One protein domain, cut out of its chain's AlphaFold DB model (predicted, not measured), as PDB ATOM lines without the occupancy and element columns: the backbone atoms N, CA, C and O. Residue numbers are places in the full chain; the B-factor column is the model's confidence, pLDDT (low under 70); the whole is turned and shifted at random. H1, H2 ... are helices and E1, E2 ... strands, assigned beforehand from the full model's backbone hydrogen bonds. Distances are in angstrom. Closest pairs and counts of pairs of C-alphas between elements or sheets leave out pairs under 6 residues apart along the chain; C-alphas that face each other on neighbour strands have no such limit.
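What this domain is: This is residues 24 to 170 of the 241 residues of an uncharacterized protein of Vibrio anguillarum (UniProt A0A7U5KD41). A strongly curled sheet of four strands, E2 E1 E3 E4, has the helix H3 along one face and the helix H4 across the opposite face. H3 is packed between this sheet and the separate hairpin E5 and E6, whose strand E6 runs close beside it. The printed part has 147 residues, with four named helices and six named strands in the order H1 E1 E2 H2 E3 E4 H3 E5 E6 H4; both sheets are antiparallel and the class is mixed, helices and strands. It is compact, with a radius of gyration of the C-alphas of 15.6 A and spans of 50 by 37 by 26 A.

Where its parts are: H1 takes residues 26 to 29, beginning at C-alpha 26 (21.101, -5.630, 4.649). E1, residues 40 to 55, is 28.8 A long and bends by 97 degrees at residue 47. E2 takes residues 62 to 67 and H2 residues 69 to 72. E3, residues 81 to 90, is 27.3 A long, and E4, residues 95 to 101, is 20.2 A. H3, residues 107 to 121, is 21.7 A long. E5 takes residues 124 to 129 and E6 residues 134 to 139. H4, residues 149 to 160, is 16.4 A long and ends at C-alpha 160 (29.763, -5.922, 0.493).

How they stand to each other: The sheet E2 E1 E3 E4 is strongly twisted, with E2 and E4 as edge strands. E1 pairs with E3 over residues 40 to 51, with N 43 and O 87 at 2.8 A, and with E2 over residues 51 to 55, with N 54 and O 63 at 2.9 A. In the hairpin E3 and E4, N 84 and O 100 are 2.8 A apart. E2, H2 and E3 form a split strand-helix-strand unit, two strands of one sheet joined through a helix, with E1 between them in the sheet, and its crossover is right-handed. H3 is on the sheet at a height of 8.6 A, over E1, E3 and E4, and runs along the strands, at 10 degrees to E1 on the local plane. The closest C-alphas of H3 and E6, those of Trp 108 and Val 134, are 4.7 A apart. In the hairpin E5 and E6, N 136 and O 127 are 2.8 A apart. H4, on the opposite face to H3, has a height over the sheet of 7.3 A and runs across the strands, at 82 degrees to E4 on the local plane. H1 only grazes the sheet and touches residues 158 to 160 of H4; their closest C-alphas, those of Gln 27 and Ala 159, are 5.0 A apart. H2 only grazes the sheet. Every O i to N i+4 pair in H4 is within hydrogen-bond range, against 10 of 11 in H3; H1 and H2 are too short for such a pair.

The domain as a whole: The C-alphas farthest apart, those of Asp 141 and Glu 169, are 50.3 A apart. The printed part has no cut and no long link. Its mean pLDDT is 91.2, and residue 104 is under 70.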
ATOM      1  N   TYR A  24      15.612  -9.528   6.508       78.00
ATOM      2  CA  TYR A  24      16.387  -9.805   5.303       78.00
ATOM      3  C   TYR A  24      17.824  -9.298   5.503       78.00
ATOM      4  O   TYR A  24      18.022  -8.361   6.280       78.00
ATOM      5  N   PRO A  25      18.828  -9.883   4.821       80.50
ATOM      6  CA  PRO A  25      20.197  -9.373   4.860       80.50
ATOM      7  C   PRO A  25      20.253  -7.934   4.346       80.50
ATOM      8  O   PRO A  25      19.632  -7.633   3.325       80.50
ATOM      9  N   GLU A  26      21.024  -7.061   4.995       83.00
ATOM     10  CA  GLU A  26      21.101  -5.630   4.649       83.00
ATOM     11  C   GLU A  26      21.420  -5.409   3.161       83.00
ATOM     12  O   GLU A  26      20.772  -4.608   2.486       83.00
ATOM     13  N   GLN A  27      22.329  -6.224   2.624       87.38
ATOM     14  CA  GLN A  27      22.756  -6.195   1.227       87.38
ATOM     15  C   GLN A  27      21.647  -6.485   0.195       87.38
ATOM     16  O   GLN A  27      21.777  -6.090  -0.960       87.38
ATOM     17  N   ILE A  28      20.525  -7.127   0.559       81.31
ATOM     18  CA  ILE A  28      19.434  -7.420  -0.396       81.31
ATOM     19  C   ILE A  28      18.769  -6.140  -0.915       81.31
ATOM     20  O   ILE A  28      18.239  -6.124  -2.022       81.31
ATOM     21  N   GLY A  29      18.812  -5.045  -0.151       84.25
ATOM     22  CA  GLY A  29      18.327  -3.749  -0.630       84.25
ATOM     23  C   GLY A  29      19.202  -3.123  -1.721       84.25
ATOM     24  O   GLY A  29      18.747  -2.202  -2.397       84.25
ATOM     25  N   LEU A  30      20.432  -3.615  -1.872       89.62
ATOM     26  CA  LEU A  30      21.473  -3.084  -2.751       89.62
ATOM     27  C   LEU A  30      21.816  -4.047  -3.892       89.62
ATOM     28  O   LEU A  30      22.441  -3.635  -4.862       89.62
ATOM     29  N   ILE A  31      21.396  -5.313  -3.789       91.50
ATOM     30  CA  ILE A  31      21.655  -6.360  -4.776       91.50
ATOM     31  C   ILE A  31      20.352  -6.758  -5.472       91.50
ATOM     32  O   ILE A  31      19.416  -7.260  -4.849       91.50
ATOM     33  N   GLY A  32      20.326  -6.608  -6.790       89.62
ATOM     34  CA  GLY A  32      19.225  -6.997  -7.661       89.62
ATOM     35  C   GLY A  32      18.774  -5.867  -8.578       89.62
ATOM     36  O   GLY A  32      19.221  -4.728  -8.485       89.62
ATOM     37  N   MET A  33      17.858  -6.205  -9.485       91.31
ATOM     38  CA  MET A  33      17.270  -5.222 -10.393       91.31
ATOM     39  C   MET A  33      16.581  -4.096  -9.610       91.31
ATOM     40  O   MET A  33      15.894  -4.399  -8.621       91.31
ATOM     41  N   PRO A  34      16.654  -2.840 -10.093       92.56
ATOM     42  CA  PRO A  34      15.879  -1.732  -9.547       92.56
ATOM     43  C   PRO A  34      14.384  -2.045  -9.389       92.56
ATOM     44  O   PRO A  34      13.833  -3.036  -9.901       92.56
ATOM     45  N   LYS A  35      13.698  -1.215  -8.602       90.38
ATOM     46  CA  LYS A  35      12.261  -1.389  -8.367       90.38
ATOM     47  C   LYS A  35      11.489  -1.211  -9.672       90.38
ATOM     48  O   LYS A  35      11.927  -0.500 -10.569       90.38
ATOM     49  N   ASP A  36      10.329  -1.862  -9.760       90.25
ATOM     50  CA  ASP A  36       9.487  -1.765 -10.955       90.25
ATOM     51  C   ASP A  36       9.205  -0.295 -11.303       90.25
ATOM     52  O   ASP A  36       8.799   0.486 -10.435       90.25
ATOM     53  N   ASN A  37       9.358   0.048 -12.583       93.12
ATOM     54  CA  ASN A  37       9.178   1.396 -13.140       93.12
ATOM     55  C   ASN A  37      10.170   2.461 -12.636       93.12
ATOM     56  O   ASN A  37       9.954   3.652 -12.862       93.12
ATOM     57  N   GLU A  38      11.243   2.076 -11.947       95.56
ATOM     58  CA  GLU A  38      12.327   2.998 -11.618       95.56
ATOM     59  C   GLU A  38      13.291   3.110 -12.801       95.56
ATOM     60  O   GLU A  38      13.764   2.095 -13.306       95.56
ATOM     61  N   VAL A  39      13.552   4.341 -13.248       97.38
ATOM     62  CA  VAL A  39      14.468   4.604 -14.362       97.38
ATOM     63  C   VAL A  39      15.911   4.518 -13.877       97.38
ATOM     64  O   VAL A  39      16.271   5.119 -12.858       97.38
ATOM     65  N   PHE A  40      16.741   3.795 -14.622       97.69
ATOM     66  CA  PHE A  40      18.158   3.613 -14.348       97.69
ATOM     67  C   PHE A  40      18.974   3.432 -15.632       97.69
ATOM     68  O   PHE A  40      18.442   3.123 -16.698       97.69
ATOM     69  N   GLN A  41      20.285   3.604 -15.495       97.94
ATOM     70  CA  GLN A  41      21.292   3.219 -16.482       97.94
ATOM     71  C   GLN A  41      22.300   2.281 -15.802       97.94
ATOM     72  O   GLN A  41      22.359   2.248 -14.566       97.94
ATOM     73  N   SER A  42      23.058   1.500 -16.573       97.50
ATOM     74  CA  SER A  42      24.044   0.565 -16.018       97.50
ATOM     75  C   SER A  42      25.451   0.731 -16.586       97.50
ATOM     76  O   SER A  42      25.657   1.127 -17.736       97.50
ATOM     77  N   ALA A  43      26.430   0.390 -15.753       96.94
ATOM     78  CA  ALA A  43      27.775   0.029 -16.158       96.94
ATOM     79  C   ALA A  43      27.853  -1.499 -16.134       96.94
ATOM     80  O   ALA A  43      27.731  -2.131 -15.083       96.94
ATOM     81  N   THR A  44      28.001  -2.096 -17.313       94.44
ATOM     82  CA  THR A  44      27.946  -3.549 -17.482       94.44
ATOM     83  C   THR A  44      29.315  -4.208 -17.402       94.44
ATOM     84  O   THR A  44      30.264  -3.688 -17.991       94.44
ATOM     85  N   ASN A  45      29.375  -5.411 -16.834       91.50
ATOM     86  CA  ASN A  45      30.550  -6.275 -16.744       91.50
ATOM     87  C   ASN A  45      31.752  -5.535 -16.153       91.50
ATOM     88  O   ASN A  45      32.845  -5.543 -16.718       91.50
ATOM     89  N   VAL A  46      31.508  -4.852 -15.035       93.56
ATOM     90  CA  VAL A  46      32.504  -4.017 -14.362       93.56
ATOM     91  C   VAL A  46      33.624  -4.887 -13.801       93.56
ATOM     92  O   VAL A  46      34.798  -4.550 -13.920       93.56
ATOM     93  N   MET A  47      33.261  -6.042 -13.239       92.38
ATOM     94  CA  MET A  47      34.203  -7.086 -12.861       92.38
ATOM     95  C   MET A  47      33.511  -8.448 -12.747       92.38
ATOM     96  O   MET A  47      32.287  -8.535 -12.620       92.38
ATOM     97  N   ASP A  48      34.315  -9.506 -12.719       92.19
ATOM     98  CA  ASP A  48      33.875 -10.825 -12.277       92.19
ATOM     99  C   ASP A  48      34.212 -11.004 -10.803       92.19
ATOM    100  O   ASP A  48      35.366 -10.854 -10.401       92.19
ATOM    101  N   ILE A  49      33.210 -11.358 -10.001       93.00
ATOM    102  CA  ILE A  49      33.389 -11.632  -8.578       93.00
ATOM    103  C   ILE A  49      33.180 -13.111  -8.277       93.00
ATOM    104  O   ILE A  49      32.284 -13.765  -8.821       93.00
ATOM    105  N   THR A  50      34.001 -13.635  -7.372       93.00
ATOM    106  CA  THR A  50      33.801 -14.963  -6.794       93.00
ATOM    107  C   THR A  50      32.972 -14.825  -5.532       93.00
ATOM    108  O   THR A  50      33.325 -14.050  -4.645       93.00
ATOM    109  N   VAL A  51      31.862 -15.557  -5.450       93.50
ATOM    110  CA  VAL A  51      30.924 -15.458  -4.333       93.50
ATOM    111  C   VAL A  51      30.560 -16.807  -3.734       93.50
ATOM    112  O   VAL A  51      30.435 -17.809  -4.440       93.50
ATOM    113  N   ILE A  52      30.304 -16.802  -2.430       92.44
ATOM    114  CA  ILE A  52      29.648 -17.890  -1.705       92.44
ATOM    115  C   ILE A  52      28.247 -17.415  -1.324       92.44
ATOM    116  O   ILE A  52      28.085 -16.384  -0.672       92.44
ATOM    117  N   GLU A  53      27.225 -18.163  -1.736       90.88
ATOM    118  CA  GLU A  53      25.837 -17.875  -1.376       90.88
ATOM    119  C   GLU A  53      25.395 -18.758  -0.210       90.88
ATOM    120  O   GLU A  53      25.467 -19.983  -0.301       90.88
ATOM    121  N   ARG A  54      24.863 -18.149   0.848       88.31
ATOM    122  CA  ARG A  54      24.351 -18.863   2.021       88.31
ATOM    123  C   ARG A  54      22.858 -18.592   2.202       88.31
ATOM    124  O   ARG A  54      22.464 -17.428   2.153       88.31
ATOM    125  N   PRO A  55      22.013 -19.608   2.440       86.62
ATOM    126  CA  PRO A  55      20.628 -19.380   2.843       86.62
ATOM    127  C   PRO A  55      20.547 -18.477   4.080       86.62
ATOM    128  O   PRO A  55      21.265 -18.690   5.059       86.62
ATOM    129  N   TYR A  56      19.679 -17.466   4.044       84.12
ATOM    130  CA  TYR A  56      19.473 -16.576   5.179       84.12
ATOM    131  C   TYR A  56      18.299 -17.054   6.025       84.12
ATOM    132  O   TYR A  56      17.135 -16.813   5.681       84.12
ATOM    133  N   LYS A  57      18.612 -17.678   7.167       84.56
ATOM    134  CA  LYS A  57      17.611 -18.180   8.125       84.56
ATOM    135  C   LYS A  57      16.573 -19.055   7.392       84.56
ATOM    136  O   LYS A  57      16.908 -19.718   6.416       84.56
ATOM    137  N   ASP A  58      15.315 -19.009   7.822       79.69
ATOM    138  CA  ASP A  58      14.195 -19.708   7.179       79.69
ATOM    139  C   ASP A  58      13.504 -18.837   6.109       79.69
ATOM    140  O   ASP A  58      12.281 -18.855   5.956       79.69
ATOM    141  N   THR A  59      14.269 -17.996   5.405       81.56
ATOM    142  CA  THR A  59      13.744 -17.108   4.358       81.56
ATOM    143  C   THR A  59      14.146 -17.587   2.966       81.56
ATOM    144  O   THR A  59      15.052 -18.397   2.802       81.56
ATOM    145  N   SER A  60      13.506 -17.039   1.932       80.69
ATOM    146  CA  SER A  60      13.922 -17.255   0.541       80.69
ATOM    147  C   SER A  60      15.170 -16.454   0.145       80.69
ATOM    148  O   SER A  60      15.612 -16.548  -0.999       80.69
ATOM    149  N   TYR A  61      15.706 -15.615   1.037       84.56
ATOM    150  CA  TYR A  61      16.866 -14.779   0.751       84.56
ATOM    151  C   TYR A  61      18.172 -15.538   0.957       84.56
ATOM    152  O   TYR A  61      18.251 -16.515   1.703       84.56
ATOM    153  N   ARG A  62      19.220 -15.045   0.297       87.69
ATOM    154  CA  ARG A  62      20.584 -15.536   0.460       87.69
ATOM    155  C   ARG A  62      21.507 -14.389   0.837       87.69
ATOM    156  O   ARG A  62      21.405 -13.298   0.278       87.69
ATOM    157  N   GLU A  63      22.410 -14.651   1.768       91.06
ATOM    158  CA  GLU A  63      23.615 -13.848   1.946       91.06
ATOM    159  C   GLU A  63      24.595 -14.196   0.824       91.06
ATOM    160  O   GLU A  63      24.645 -15.335   0.355       91.06
ATOM    161  N   VAL A  64      25.347 -13.206   0.369       94.06
ATOM    162  CA  VAL A  64      26.266 -13.296  -0.764       94.06
ATOM    163  C   VAL A  64      27.583 -12.741  -0.273       94.06
ATOM    164  O   VAL A  64      27.707 -11.538  -0.086       94.06
ATOM    165  N   TYR A  65      28.540 -13.627  -0.044       94.31
ATOM    166  CA  TYR A  65      29.858 -13.253   0.431       94.31
ATOM    167  C   TYR A  65      30.830 -13.179  -0.736       94.31
ATOM    168  O   TYR A  65      30.930 -14.146  -1.489       94.31
ATOM    169  N   VAL A  66      31.553 -12.071  -0.870       94.19
ATOM    170  CA  VAL A  66      32.610 -11.916  -1.875       94.19
ATOM    171  C   VAL A  66      33.898 -12.519  -1.335       94.19
ATOM    172  O   VAL A  66      34.326 -12.192  -0.230       94.19
ATOM    173  N   VAL A  67      34.514 -13.409  -2.107       92.38
ATOM    174  CA  VAL A  67      35.755 -14.092  -1.738       92.38
ATOM    175  C   VAL A  67      36.936 -13.387  -2.388       92.38
ATOM    176  O   VAL A  67      36.930 -13.169  -3.601       92.38
ATOM    177  N   ASP A  68      37.959 -13.063  -1.593       88.69
ATOM    178  CA  ASP A  68      39.234 -12.566  -2.109       88.69
ATOM    179  C   ASP A  68      39.808 -13.564  -3.123       88.69
ATOM    180  O   ASP A  68      39.910 -14.767  -2.861       88.69
ATOM    181  N   PHE A  69      40.202 -13.051  -4.288       82.94
ATOM    182  CA  PHE A  69      40.775 -13.828  -5.382       82.94
ATOM    183  C   PHE A  69      41.920 -14.751  -4.931       82.94
ATOM    184  O   PHE A  69      42.025 -15.881  -5.406       82.94
ATOM    185  N   ASN A  70      42.743 -14.312  -3.974       86.12
ATOM    186  CA  ASN A  70      43.879 -15.081  -3.465       86.12
ATOM    187  C   ASN A  70      43.469 -16.342  -2.690       86.12
ATOM    188  O   ASN A  70      44.296 -17.227  -2.490       86.12
ATOM    189  N   LEU A  71      42.216 -16.434  -2.241       85.88
ATOM    190  CA  LEU A  71      41.688 -17.598  -1.527       85.88
ATOM    191  C   LEU A  71      41.014 -18.601  -2.462       85.88
ATOM    192  O   LEU A  71      40.808 -19.749  -2.080       85.88
ATOM    193  N   VAL A  72      40.664 -18.189  -3.682       84.69
ATOM    194  CA  VAL A  72      39.878 -19.010  -4.613       84.69
ATOM    195  C   VAL A  72      40.628 -20.284  -5.012       84.69
ATOM    196  O   VAL A  72      40.000 -21.323  -5.188       84.69
ATOM    197  N   SER A  73      41.965 -20.241  -5.087       85.62
ATOM    198  CA  SER A  73      42.796 -21.421  -5.376       85.62
ATOM    199  C   SER A  73      42.741 -22.503  -4.297       85.62
ATOM    200  O   SER A  73      43.057 -23.657  -4.576       85.62
ATOM    201  N   GLU A  74      42.346 -22.140  -3.078       86.75
ATOM    202  CA  GLU A  74      42.234 -23.049  -1.934       86.75
ATOM    203  C   GLU A  74      40.830 -23.669  -1.815       86.75
ATOM    204  O   GLU A  74      40.611 -24.576  -1.008       86.75
ATOM    205  N   LEU A  75      39.872 -23.197  -2.620       84.94
ATOM    206  CA  LEU A  75      38.486 -23.656  -2.637       84.94
ATOM    207  C   LEU A  75      38.235 -24.619  -3.796       84.94
ATOM    208  O   LEU A  75      38.834 -24.513  -4.870       84.94
ATOM    209  N   LYS A  76      37.292 -25.551  -3.621       85.81
ATOM    210  CA  LYS A  76      36.823 -26.362  -4.748       85.81
ATOM    211  C   LYS A  76      35.902 -25.517  -5.620       85.81
ATOM    212  O   LYS A  76      35.184 -24.652  -5.134       85.81
ATOM    213  N   ASN A  77      35.856 -25.826  -6.909       82.25
ATOM    214  CA  ASN A  77      34.929 -25.194  -7.854       82.25
ATOM    215  C   ASN A  77      33.441 -25.356  -7.474       82.25
ATOM    216  O   ASN A  77      32.614 -24.578  -7.933       82.25
ATOM    217  N   THR A  78      33.100 -26.346  -6.645       83.00
ATOM    218  CA  THR A  78      31.753 -26.552  -6.089       83.00
ATOM    219  C   THR A  78      31.410 -25.611  -4.937       83.00
ATOM    220  O   THR A  78      30.240 -25.475  -4.590       83.00
ATOM    221  N   ASP A  79      32.418 -24.986  -4.333       85.38
ATOM    222  CA  ASP A  79      32.292 -24.246  -3.076       85.38
ATOM    223  C   ASP A  79      31.950 -22.768  -3.312       85.38
ATOM    224  O   ASP A  79      31.564 -22.061  -2.384       85.38
ATOM    225  N   TYR A  80      32.069 -22.295  -4.555       89.56
ATOM    226  CA  TYR A  80      31.821 -20.911  -4.943       89.56
ATOM    227  C   TYR A  80      31.131 -20.810  -6.305       89.56
ATOM    228  O   TYR A  80      31.047 -21.761  -7.078       89.56
ATOM    229  N   LYS A  81      30.644 -19.610  -6.618       90.06
ATOM    230  CA  LYS A  81      30.119 -19.238  -7.933       90.06
ATOM    231  C   LYS A  81      30.869 -18.022  -8.450       90.06
ATOM    232  O   LYS A  81      31.129 -17.094  -7.693       90.06
ATOM    233  N   VAL A  82      31.156 -17.995  -9.747       90.94
ATOM    234  CA  VAL A  82      31.635 -16.778 -10.414       90.94
ATOM    235  C   VAL A  82      30.434 -16.045 -10.992       90.94
ATOM    236  O   VAL A  82      29.636 -16.630 -11.734       90.94
ATOM    237  N   LYS A  83      30.295 -14.769 -10.639       92.69
ATOM    238  CA  LYS A  83      29.234 -13.900 -11.136       92.69
ATOM    239  C   LYS A  83      29.816 -12.675 -11.813       92.69
ATOM    240  O   LYS A  83      30.749 -12.061 -11.305       92.69
ATOM    241  N   ARG A  84      29.209 -12.308 -12.935       93.00
ATOM    242  CA  ARG A  84      29.393 -10.999 -13.546       93.00
ATOM    243  C   ARG A  84      28.719  -9.960 -12.653       93.00
ATOM    244  O   ARG A  84      27.570 -10.155 -12.249       93.00
ATOM    245  N   MET A  85      29.433  -8.881 -12.362       95.12
ATOM    246  CA  MET A  85      28.920  -7.742 -11.612       95.12
ATOM    247  C   MET A  85      28.624  -6.581 -12.561       95.12
ATOM    248  O   MET A  85      29.513  -6.086 -13.259       95.12
ATOM    249  N   ASP A  86      27.376  -6.132 -12.555       96.62
ATOM    250  CA  ASP A  86      26.942  -4.885 -13.172       96.62
ATOM    251  C   ASP A  86      26.585  -3.880 -12.067       96.62
ATOM    252  O   ASP A  86      26.102  -4.262 -10.996       96.62
ATOM    253  N   VAL A  87      26.798  -2.591 -12.326       97.69
ATOM    254  CA  VAL A  87      26.398  -1.502 -11.424       97.69
ATOM    255  C   VAL A  87      25.278  -0.713 -12.081       97.69
ATOM    256  O   VAL A  87      25.364  -0.367 -13.256       97.69
ATOM    257  N   VAL A  88      24.227  -0.415 -11.324       97.69
ATOM    258  CA  VAL A  88      23.092   0.393 -11.779       97.69
ATOM    259  C   VAL A  88      23.014   1.688 -10.989       97.69
ATOM    260  O   VAL A  88      23.252   1.711  -9.780       97.69
ATOM    261  N   LYS A  89      22.624   2.768 -11.666       98.00
ATOM    262  CA  LYS A  89      22.350   4.062 -11.041       98.00
ATOM    263  C   LYS A  89      21.002   4.584 -11.502       98.00
ATOM    264  O   LYS A  89      20.735   4.691 -12.698       98.00
ATOM    265  N   THR A  90      20.141   4.891 -10.541       96.88
ATOM    266  CA  THR A  90      18.809   5.451 -10.807       96.88
ATOM    267  C   THR A  90      18.880   6.954 -11.077       96.88
ATOM    268  O   THR A  90      19.849   7.616 -10.701       96.88
ATOM    269  N   GLU A  91      17.812   7.544 -11.624       94.56
ATOM    270  CA  GLU A  91      17.704   9.010 -11.790       94.56
ATOM    271  C   GLU A  91      17.842   9.789 -10.469       94.56
ATOM    272  O   GLU A  91      18.210  10.962 -10.459       94.56
ATOM    273  N   LYS A  92      17.566   9.140  -9.331       93.81
ATOM    274  CA  LYS A  92      17.721   9.729  -7.992       93.81
ATOM    275  C   LYS A  92      19.149   9.622  -7.450       93.81
ATOM    276  O   LYS A  92      19.384  10.026  -6.315       93.81
ATOM    277  N   GLY A  93      20.073   9.044  -8.216       94.25
ATOM    278  CA  GLY A  93      21.445   8.776  -7.791       94.25
ATOM    279  C   GLY A  93      21.581   7.592  -6.835       94.25
ATOM    280  O   GLY A  93      22.610   7.466  -6.187       94.25
ATOM    281  N   GLN A  94      20.561   6.735  -6.713       95.88
ATOM    282  CA  GLN A  94      20.680   5.511  -5.915       95.88
ATOM    283  C   GLN A  94      21.485   4.473  -6.690       95.88
ATOM    284  O   GLN A  94      21.160   4.213  -7.852       95.88
ATOM    285  N   LEU A  95      22.487   3.901  -6.028       96.25
ATOM    286  CA  LEU A  95      23.371   2.874  -6.563       96.25
ATOM    287  C   LEU A  95      22.868   1.480  -6.186       96.25
ATOM    288  O   LEU A  95      22.265   1.288  -5.128       96.25
ATOM    289  N   GLY A  96      23.130   0.510  -7.054       95.88
ATOM    290  CA  GLY A  96      22.855  -0.897  -6.803       95.88
ATOM    291  C   GLY A  96      23.754  -1.800  -7.634       95.88
ATOM    292  O   GLY A  96      24.392  -1.359  -8.591       95.88
ATOM    293  N   ILE A  97      23.782  -3.076  -7.268       96.75
ATOM    294  CA  ILE A  97      24.570  -4.114  -7.923       96.75
ATOM    295  C   ILE A  97      23.637  -5.174  -8.488       96.75
ATOM    296  O   ILE A  97      22.774  -5.701  -7.788       96.75
ATOM    297  N   VAL A  98      23.846  -5.551  -9.743       95.62
ATOM    298  CA  VAL A  98      23.182  -6.702 -10.353       95.62
ATOM    299  C   VAL A  98      24.225  -7.794 -10.553       95.62
ATOM    300  O   VAL A  98      25.253  -7.584 -11.190       95.62
ATOM    301  N   LEU A  99      23.973  -8.964  -9.962       93.56
ATOM    302  CA  LEU A  99      24.860 -10.120 -10.060       93.56
ATOM    303  C   LEU A  99      24.270 -11.166 -10.996       93.56
ATOM    304  O   LEU A  99      23.241 -11.771 -10.685       93.56
ATOM    305  N   GLN A 100      24.966 -11.436 -12.092       88.81
ATOM    306  CA  GLN A 100      24.539 -12.396 -13.102       88.81
ATOM    307  C   GLN A 100      25.428 -13.638 -13.083       88.81
ATOM    308  O   GLN A 100      26.656 -13.558 -13.055       88.81
ATOM    309  N   SER A 101      24.806 -14.815 -13.081       84.50
ATOM    310  CA  SER A 101      25.541 -16.080 -13.145       84.50
ATOM    311  C   SER A 101      26.035 -16.308 -14.573       84.50
ATOM    312  O   SER A 101      25.238 -16.247 -15.498       84.50
ATOM    313  N   LYS A 102      27.323 -16.618 -14.763       73.31
ATOM    314  CA  LYS A 102      27.875 -16.864 -16.111       73.31
ATOM    315  C   LYS A 102      27.481 -18.208 -16.718       73.31
ATOM    316  O   LYS A 102      27.388 -18.331 -17.931       73.31
ATOM    317  N   ASN A 103      27.259 -19.208 -15.867       73.81
ATOM    318  CA  ASN A 103      27.097 -20.605 -16.287       73.81
ATOM    319  C   ASN A 103      25.656 -21.108 -16.149       73.81
ATOM    320  O   ASN A 103      25.423 -22.312 -16.144       73.81
ATOM    321  N   TYR A 104      24.697 -20.207 -15.953       69.38
ATOM    322  CA  TYR A 104      23.307 -20.570 -15.721       69.38
ATOM    323  C   TYR A 104      22.413 -19.619 -16.507       69.38
ATOM    324  O   TYR A 104      22.573 -18.408 -16.394       69.38
ATOM    325  N   SER A 105      21.500 -20.177 -17.296       76.06
ATOM    326  CA  SER A 105      20.574 -19.434 -18.150       76.06
ATOM    327  C   SER A 105      19.154 -19.911 -17.863       76.06
ATOM    328  O   SER A 105      18.885 -21.108 -17.758       76.06
ATOM    329  N   ASN A 106      18.270 -18.945 -17.651       87.94
ATOM    330  CA  ASN A 106      16.825 -19.101 -17.566       87.94
ATOM    331  C   ASN A 106      16.182 -17.779 -18.006       87.94
ATOM    332  O   ASN A 106      16.872 -16.767 -18.121       87.94
ATOM    333  N   SER A 107      14.862 -17.760 -18.191       89.25
ATOM    334  CA  SER A 107      14.143 -16.577 -18.685       89.25
ATOM    335  C   SER A 107      14.406 -15.315 -17.851       89.25
ATOM    336  O   SER A 107      14.603 -14.236 -18.412       89.25
ATOM    337  N   TRP A 108      14.492 -15.441 -16.523       89.94
ATOM    338  CA  TRP A 108      14.823 -14.327 -15.633       89.94
ATOM    339  C   TRP A 108      16.234 -13.786 -15.862       89.94
ATOM    340  O   TRP A 108      16.434 -12.577 -15.799       89.94
ATOM    341  N   ILE A 109      17.213 -14.658 -16.087       89.19
ATOM    342  CA  ILE A 109      18.610 -14.275 -16.308       89.19
ATOM    343  C   ILE A 109      18.794 -13.698 -17.701       89.19
ATOM    344  O   ILE A 109      19.417 -12.649 -17.826       89.19
ATOM    345  N   ASP A 110      18.216 -14.334 -18.713       90.94
ATOM    346  CA  ASP A 110      18.338 -13.905 -20.102       90.94
ATOM    347  C   ASP A 110      17.710 -12.514 -20.275       90.94
ATOM    348  O   ASP A 110      18.364 -11.586 -20.744       90.94
ATOM    349  N   SER A 111      16.488 -12.315 -19.767       93.25
ATOM    350  CA  SER A 111      15.828 -11.000 -19.804       93.25
ATOM    351  C   SER A 111      16.522  -9.940 -18.940       93.25
ATOM    352  O   SER A 111      16.489  -8.754 -19.264       93.25
ATOM    353  N   ASN A 112      17.183 -10.335 -17.845       93.31
ATOM    354  CA  ASN A 112      18.008  -9.423 -17.052       93.31
ATOM    355  C   ASN A 112      19.255  -8.988 -17.834       93.31
ATOM    356  O   ASN A 112      19.563  -7.800 -17.863       93.31
ATOM    357  N   LEU A 113      19.938  -9.920 -18.503       92.56
ATOM    358  CA  LEU A 113      21.086  -9.629 -19.358       92.56
ATOM    359  C   LEU A 113      20.700  -8.671 -20.488       92.56
ATOM    360  O   LEU A 113      21.355  -7.641 -20.645       92.56
ATOM    361  N   GLU A 114      19.598  -8.944 -21.187       94.12
ATOM    362  CA  GLU A 114      19.057  -8.058 -22.223       94.12
ATOM    363  C   GLU A 114      18.735  -6.660 -21.669       94.12
ATOM    364  O   GLU A 114      19.093  -5.644 -22.269       94.12
ATOM    365  N   ALA A 115      18.109  -6.582 -20.488       95.94
ATOM    366  CA  ALA A 115      17.832  -5.310 -19.827       95.94
ATOM    367  C   ALA A 115      19.122  -4.565 -19.445       95.94
ATOM    368  O   ALA A 115      19.197  -3.350 -19.623       95.94
ATOM    369  N   MET A 116      20.145  -5.264 -18.942       95.88
ATOM    370  CA  MET A 116      21.440  -4.662 -18.615       95.88
ATOM    371  C   MET A 116      22.128  -4.120 -19.866       95.88
ATOM    372  O   MET A 116      22.567  -2.973 -19.854       95.88
ATOM    373  N   GLU A 117      22.156  -4.881 -20.957       94.75
ATOM    374  CA  GLU A 117      22.727  -4.442 -22.234       94.75
ATOM    375  C   GLU A 117      22.002  -3.211 -22.789       94.75
ATOM    376  O   GLU A 117      22.651  -2.214 -23.104       94.75
ATOM    377  N   LEU A 118      20.666  -3.213 -22.801       96.50
ATOM    378  CA  LEU A 118      19.882  -2.053 -23.229       96.50
ATOM    379  C   LEU A 118      20.123  -0.834 -22.325       96.50
ATOM    380  O   LEU A 118      20.284   0.287 -22.808       96.50
ATOM    381  N   SER A 119      20.183  -1.059 -21.009       96.88
ATOM    382  CA  SER A 119      20.434  -0.011 -20.014       96.88
ATOM    383  C   SER A 119      21.854   0.540 -20.042       96.88
ATOM    384  O   SER A 119      22.117   1.547 -19.400       96.88
ATOM    385  N   ARG A 120      22.794  -0.102 -20.735       96.19
ATOM    386  CA  ARG A 120      24.137   0.449 -20.939       96.19
ATOM    387  C   ARG A 120      24.088   1.622 -21.914       96.19
ATOM    388  O   ARG A 120      24.769   2.628 -21.724       96.19
ATOM    389  N   GLU A 121      23.282   1.480 -22.962       95.06
ATOM    390  CA  GLU A 121      23.214   2.420 -24.082       95.06
ATOM    391  C   GLU A 121      22.320   3.625 -23.780       95.06
ATOM    392  O   GLU A 121      22.615   4.740 -24.211       95.06
ATOM    393  N   GLN A 122      21.238   3.413 -23.028       95.69
ATOM    394  CA  GLN A 122      20.250   4.444 -22.726       95.69
ATOM    395  C   GLN A 122      19.509   4.153 -21.414       95.69
ATOM    396  O   GLN A 122      19.440   2.998 -20.998       95.69
ATOM    397  N   PRO A 123      18.912   5.164 -20.761       97.56
ATOM    398  CA  PRO A 123      18.093   4.944 -19.581       97.56
ATOM    399  C   PRO A 123      16.877   4.064 -19.892       97.56
ATOM    400  O   PRO A 123      16.185   4.244 -20.901       97.56
ATOM    401  N   ILE A 124      16.592   3.124 -18.998       98.00
ATOM    402  CA  ILE A 124      15.430   2.238 -19.077       98.00
ATOM    403  C   ILE A 124      14.712   2.187 -17.734       98.00
ATOM    404  O   ILE A 124      15.291   2.505 -16.699       98.00
ATOM    405  N   TYR A 125      13.481   1.695 -17.729       97.44
ATOM    406  CA  TYR A 125      12.911   1.053 -16.548       97.44
ATOM    407  C   TYR A 125      12.569  -0.398 -16.868       97.44
ATOM    408  O   TYR A 125      12.447  -0.779 -18.036       97.44
ATOM    409  N   VAL A 126      12.384  -1.199 -15.821       96.56
ATOM    410  CA  VAL A 126      11.936  -2.587 -15.956       96.56
ATOM    411  C   VAL A 126      10.627  -2.837 -15.221       96.56
ATOM    412  O   VAL A 126      10.352  -2.218 -14.187       96.56
ATOM    413  N   THR A 127       9.841  -3.777 -15.732       95.56
ATOM    414  CA  THR A 127       8.698  -4.387 -15.046       95.56
ATOM    415  C   THR A 127       8.894  -5.895 -14.956       95.56
ATOM    416  O   THR A 127       9.396  -6.527 -15.879       95.56
ATOM    417  N   ARG A 128       8.540  -6.486 -13.812       93.62
ATOM    418  CA  ARG A 128       8.617  -7.938 -13.598       93.62
ATOM    419  C   ARG A 128       7.324  -8.602 -14.078       93.62
ATOM    420  O   ARG A 128       6.299  -8.461 -13.407       93.62
ATOM    421  N   ASP A 129       7.381  -9.363 -15.167       92.44
ATOM    422  CA  ASP A 129       6.302 -10.278 -15.545       92.44
ATOM    423  C   ASP A 129       6.542 -11.629 -14.862       92.44
ATOM    424  O   ASP A 129       7.475 -12.365 -15.177       92.44
ATOM    425  N   LYS A 130       5.705 -11.938 -13.871       90.12
ATOM    426  CA  LYS A 130       5.808 -13.187 -13.107       90.12
ATOM    427  C   LYS A 130       5.204 -14.383 -13.826       90.12
ATOM    428  O   LYS A 130       5.582 -15.497 -13.495       90.12
ATOM    429  N   ASP A 131       4.268 -14.156 -14.742       90.00
ATOM    430  CA  ASP A 131       3.621 -15.230 -15.490       90.00
ATOM    431  C   ASP A 131       4.542 -15.704 -16.621       90.00
ATOM    432  O   ASP A 131       4.617 -16.898 -16.902       90.00
ATOM    433  N   ALA A 132       5.267 -14.769 -17.242       87.56
ATOM    434  CA  ALA A 132       6.279 -15.059 -18.255       87.56
ATOM    435  C   ALA A 132       7.691 -15.286 -17.680       87.56
ATOM    436  O   ALA A 132       8.581 -15.687 -18.424       87.56
ATOM    437  N   GLU A 133       7.895 -15.049 -16.380       91.62
ATOM    438  CA  GLU A 133       9.183 -15.194 -15.686       91.62
ATOM    439  C   GLU A 133      10.318 -14.360 -16.311       91.62
ATOM    440  O   GLU A 133      11.437 -14.842 -16.490       91.62
ATOM    441  N   VAL A 134      10.027 -13.104 -16.662       92.81
ATOM    442  CA  VAL A 134      10.969 -12.199 -17.341       92.81
ATOM    443  C   VAL A 134      10.934 -10.775 -16.788       92.81
ATOM    444  O   VAL A 134       9.948 -10.312 -16.206       92.81
ATOM    445  N   TYR A 135      12.027 -10.051 -17.018       92.56
ATOM    446  CA  TYR A 135      12.068  -8.598 -16.943       92.56
ATOM    447  C   TYR A 135      11.700  -7.995 -18.298       92.56
ATOM    448  O   TYR A 135      12.376  -8.217 -19.298       92.56
ATOM    449  N   GLU A 136      10.661  -7.174 -18.329       95.69
ATOM    450  CA  GLU A 136      10.334  -6.364 -19.495       95.69
ATOM    451  C   GLU A 136      11.062  -5.024 -19.386       95.69
ATOM    452  O   GLU A 136      10.774  -4.223 -18.496       95.69
ATOM    453  N   ALA A 137      12.019  -4.781 -20.278       96.31
ATOM    454  CA  ALA A 137      12.760  -3.528 -20.332       96.31
ATOM    455  C   ALA A 137      12.088  -2.530 -21.279       96.31
ATOM    456  O   ALA A 137      11.764  -2.850 -22.422       96.31
ATOM    457  N   THR A 138      11.915  -1.291 -20.821       97.44
ATOM    458  CA  THR A 138      11.410  -0.191 -21.648       97.44
ATOM    459  C   THR A 138      12.371   0.984 -21.599       97.44
ATOM    460  O   THR A 138      12.628   1.550 -20.537       97.44
ATOM    461  N   ALA A 139      12.869   1.371 -22.770       96.75
ATOM    462  CA  ALA A 139      13.683   2.565 -22.937       96.75
ATOM    463  C   ALA A 139      12.884   3.842 -22.682       96.75
ATOM    464  O   ALA A 139      11.708   3.938 -23.049       96.75
ATOM    465  N   VAL A 140      13.541   4.837 -22.093       95.56
ATOM    466  CA  VAL A 140      12.954   6.155 -21.867       95.56
ATOM    467  C   VAL A 140      13.786   7.246 -22.520       95.56
ATOM    468  O   VAL A 140      15.010   7.184 -22.576       95.56
ATOM    469  N   ASP A 141      13.092   8.267 -23.011       92.12
ATOM    470  CA  ASP A 141      13.707   9.454 -23.598       92.12
ATOM    471  C   ASP A 141      14.026  10.465 -22.485       92.12
ATOM    472  O   ASP A 141      13.294  11.434 -22.259       92.12
ATOM    473  N   THR A 142      15.068  10.173 -21.702       89.88
ATOM    474  CA  THR A 142      15.578  11.040 -20.628       89.88
ATOM    475  C   THR A 142      17.080  11.288 -20.780       89.88
ATOM    476  O   THR A 142      17.741  10.749 -21.670       89.88
ATOM    477  N   LEU A 143      17.632  12.186 -19.955       92.00
ATOM    478  CA  LEU A 143      19.070  12.456 -19.960       92.00
ATOM    479  C   LEU A 143      19.846  11.213 -19.514       92.00
ATOM    480  O   LEU A 143      19.435  10.530 -18.579       92.00
ATOM    481  N   LEU A 144      21.004  10.985 -20.142       94.44
ATOM    482  CA  LEU A 144      21.919   9.919 -19.740       94.44
ATOM    483  C   LEU A 144      22.315  10.067 -18.266       94.44
ATOM    484  O   LEU A 144      22.642  11.163 -17.795       94.44
ATOM    485  N   ILE A 145      22.327   8.941 -17.561       95.88
ATOM    486  CA  ILE A 145      22.761   8.828 -16.174       95.88
ATOM    487  C   ILE A 145      24.209   8.342 -16.203       95.88
ATOM    488  O   ILE A 145      24.489   7.183 -16.497       95.88
ATOM    489  N   SER A 146      25.143   9.246 -15.911       94.62
ATOM    490  CA  SER A 146      26.564   8.900 -15.857       94.62
ATOM    491  C   SER A 146      26.878   8.086 -14.603       94.62
ATOM    492  O   SER A 146      26.499   8.480 -13.496       94.62
ATOM    493  N   ILE A 147      27.625   7.000 -14.792       96.88
ATOM    494  CA  ILE A 147      28.191   6.162 -13.729       96.88
ATOM    495  C   ILE A 147      29.709   6.328 -13.780       96.88
ATOM    496  O   ILE A 147      30.304   6.155 -14.844       96.88
ATOM    497  N   THR A 148      30.313   6.738 -12.669       96.81
ATOM    498  CA  THR A 148      31.763   6.934 -12.528       96.81
ATOM    499  C   THR A 148      32.427   5.743 -11.834       96.81
ATOM    500  O   THR A 148      31.751   4.891 -11.262       96.81
ATOM    501  N   ASP A 149      33.761   5.702 -11.835       95.50
ATOM    502  CA  ASP A 149      34.513   4.702 -11.062       95.50
ATOM    503  C   ASP A 149      34.247   4.834  -9.549       95.50
ATOM    504  O   ASP A 149      34.108   3.833  -8.855       95.50
ATOM    505  N   GLU A 150      34.066   6.062  -9.047       97.19
ATOM    506  CA  GLU A 150      33.664   6.324  -7.654       97.19
ATOM    507  C   GLU A 150      32.275   5.736  -7.345       97.19
ATOM    508  O   GLU A 150      32.096   5.093  -6.317       97.19
ATOM    509  N   ASP A 151      31.307   5.859  -8.267       97.25
ATOM    510  CA  ASP A 151      29.987   5.230  -8.111       97.25
ATOM    511  C   ASP A 151      30.092   3.693  -8.024       97.25
ATOM    512  O   ASP A 151      29.320   3.047  -7.315       97.25
ATOM    513  N   ILE A 152      31.032   3.092  -8.761       96.88
ATOM    514  CA  ILE A 152      31.272   1.644  -8.750       96.88
ATOM    515  C   ILE A 152      31.849   1.207  -7.399       96.88
ATOM    516  O   ILE A 152      31.349   0.246  -6.804       96.88
ATOM    517  N   GLU A 153      32.874   1.904  -6.904       95.75
ATOM    518  CA  GLU A 153      33.494   1.631  -5.601       95.75
ATOM    519  C   GLU A 153      32.494   1.814  -4.450       95.75
ATOM    520  O   GLU A 153      32.415   0.972  -3.546       95.75
ATOM    521  N   ASP A 154      31.673   2.862  -4.515       95.31
ATOM    522  CA  ASP A 154      30.624   3.143  -3.538       95.31
ATOM    523  C   ASP A 154      29.539   2.066  -3.543       95.31
ATOM    524  O   ASP A 154      29.109   1.623  -2.474       95.31
ATOM    525  N   ALA A 155      29.094   1.618  -4.722       95.06
ATOM    526  CA  ALA A 155      28.116   0.541  -4.837       95.06
ATOM    527  C   ALA A 155      28.655  -0.757  -4.220       95.06
ATOM    528  O   ALA A 155      27.956  -1.408  -3.438       95.06
ATOM    529  N   PHE A 156      29.907  -1.109  -4.537       94.81
ATOM    530  CA  PHE A 156      30.577  -2.295  -4.004       94.81
ATOM    531  C   PHE A 156      30.703  -2.235  -2.483       94.81
ATOM    532  O   PHE A 156      30.308  -3.175  -1.792       94.81
ATOM    533  N   THR A 157      31.199  -1.116  -1.959       93.50
ATOM    534  CA  THR A 157      31.390  -0.922  -0.519       93.50
ATOM    535  C   THR A 157      30.056  -1.003   0.217       93.50
ATOM    536  O   THR A 157      29.927  -1.780   1.160       93.50
ATOM    537  N   GLN A 158      29.023  -0.300  -0.260       91.88
ATOM    538  CA  GLN A 158      27.693  -0.334   0.356       91.88
ATOM    539  C   GLN A 158      27.112  -1.753   0.407       91.88
ATOM    540  O   GLN A 158      26.491  -2.122   1.404       91.88
ATOM    541  N   ALA A 159      27.294  -2.548  -0.650       91.88
ATOM    542  CA  ALA A 159      26.739  -3.895  -0.724       91.88
ATOM    543  C   ALA A 159      27.551  -4.933   0.065       91.88
ATOM    544  O   ALA A 159      26.958  -5.839   0.647       91.88
ATOM    545  N   PHE A 160      28.884  -4.821   0.087       92.69
ATOM    546  CA  PHE A 160      29.763  -5.922   0.493       92.69
ATOM    547  C   PHE A 160      30.775  -5.599   1.597       92.69
ATOM    548  O   PHE A 160      31.513  -6.504   1.980       92.69
ATOM    549  N   GLU A 161      30.839  -4.390   2.163       89.62
ATOM    550  CA  GLU A 161      31.799  -4.057   3.242       89.62
ATOM    551  C   GLU A 161      31.777  -5.088   4.389       89.62
ATOM    552  O   GLU A 161      32.825  -5.534   4.848       89.62
ATOM    553  N   ASN A 162      30.585  -5.550   4.778       88.25
ATOM    554  CA  ASN A 162      30.398  -6.541   5.847       88.25
ATOM    555  C   ASN A 162      30.281  -7.996   5.353       88.25
ATOM    556  O   ASN A 162      30.010  -8.899   6.147       88.25
ATOM    557  N   TYR A 163      30.459  -8.232   4.053       91.94
ATOM    558  CA  TYR A 163      30.251  -9.525   3.396       91.94
ATOM    559  C   TYR A 163      31.482  -9.976   2.597       91.94
ATOM    560  O   TYR A 163      31.376 -10.776   1.671       91.94
ATOM    561  N   GLN A 164      32.667  -9.486   2.956       91.88
ATOM    562  CA  GLN A 164      33.930  -9.897   2.347       91.88
ATOM    563  C   GLN A 164      34.607 -11.015   3.142       91.88
ATOM    564  O   GLN A 164      34.601 -11.029   4.372       91.88
ATOM    565  N   ILE A 165      35.207 -11.955   2.415       89.06
ATOM    566  CA  ILE A 165      35.984 -13.070   2.945       89.06
ATOM    567  C   ILE A 165      37.432 -12.887   2.503       89.06
ATOM    568  O   ILE A 165      37.768 -13.109   1.340       89.06
ATOM    569  N   ASP A 166      38.284 -12.533   3.460       88.81
ATOM    570  CA  ASP A 166      39.713 -12.251   3.284       88.81
ATOM    571  C   ASP A 166      40.625 -13.321   3.916       88.81
ATOM    572  O   ASP A 166      41.853 -13.248   3.839       88.81
ATOM    573  N   SER A 167      40.040 -14.358   4.524       87.38
ATOM    574  CA  SER A 167      40.782 -15.419   5.200       87.38
ATOM    575  C   SER A 167      40.069 -16.768   5.161       87.38
ATOM    576  O   SER A 167      38.850 -16.853   5.314       87.38
ATOM    577  N   LEU A 168      40.850 -17.852   5.078       84.56
ATOM    578  CA  LEU A 168      40.356 -19.230   5.244       84.56
ATOM    579  C   LEU A 168      39.759 -19.486   6.635       84.56
ATOM    580  O   LEU A 168      38.976 -20.413   6.831       84.56
ATOM    581  N   GLU A 169      40.109 -18.654   7.618       86.38
ATOM    582  CA  GLU A 169      39.568 -18.763   8.969       86.38
ATOM    583  C   GLU A 169      38.132 -18.231   9.087       86.38
ATOM    584  O   GLU A 169      37.502 -18.437  10.136       86.38
ATOM    585  N   HIS A 170      37.618 -17.578   8.035       87.38
ATOM    586  CA  HIS A 170      36.276 -17.018   8.001       87.38
ATOM    587  C   HIS A 170      35.225 -18.118   8.257       87.38
ATOM    588  O   HIS A 170      35.303 -19.193   7.653       87.38
TER     589      HIS A 170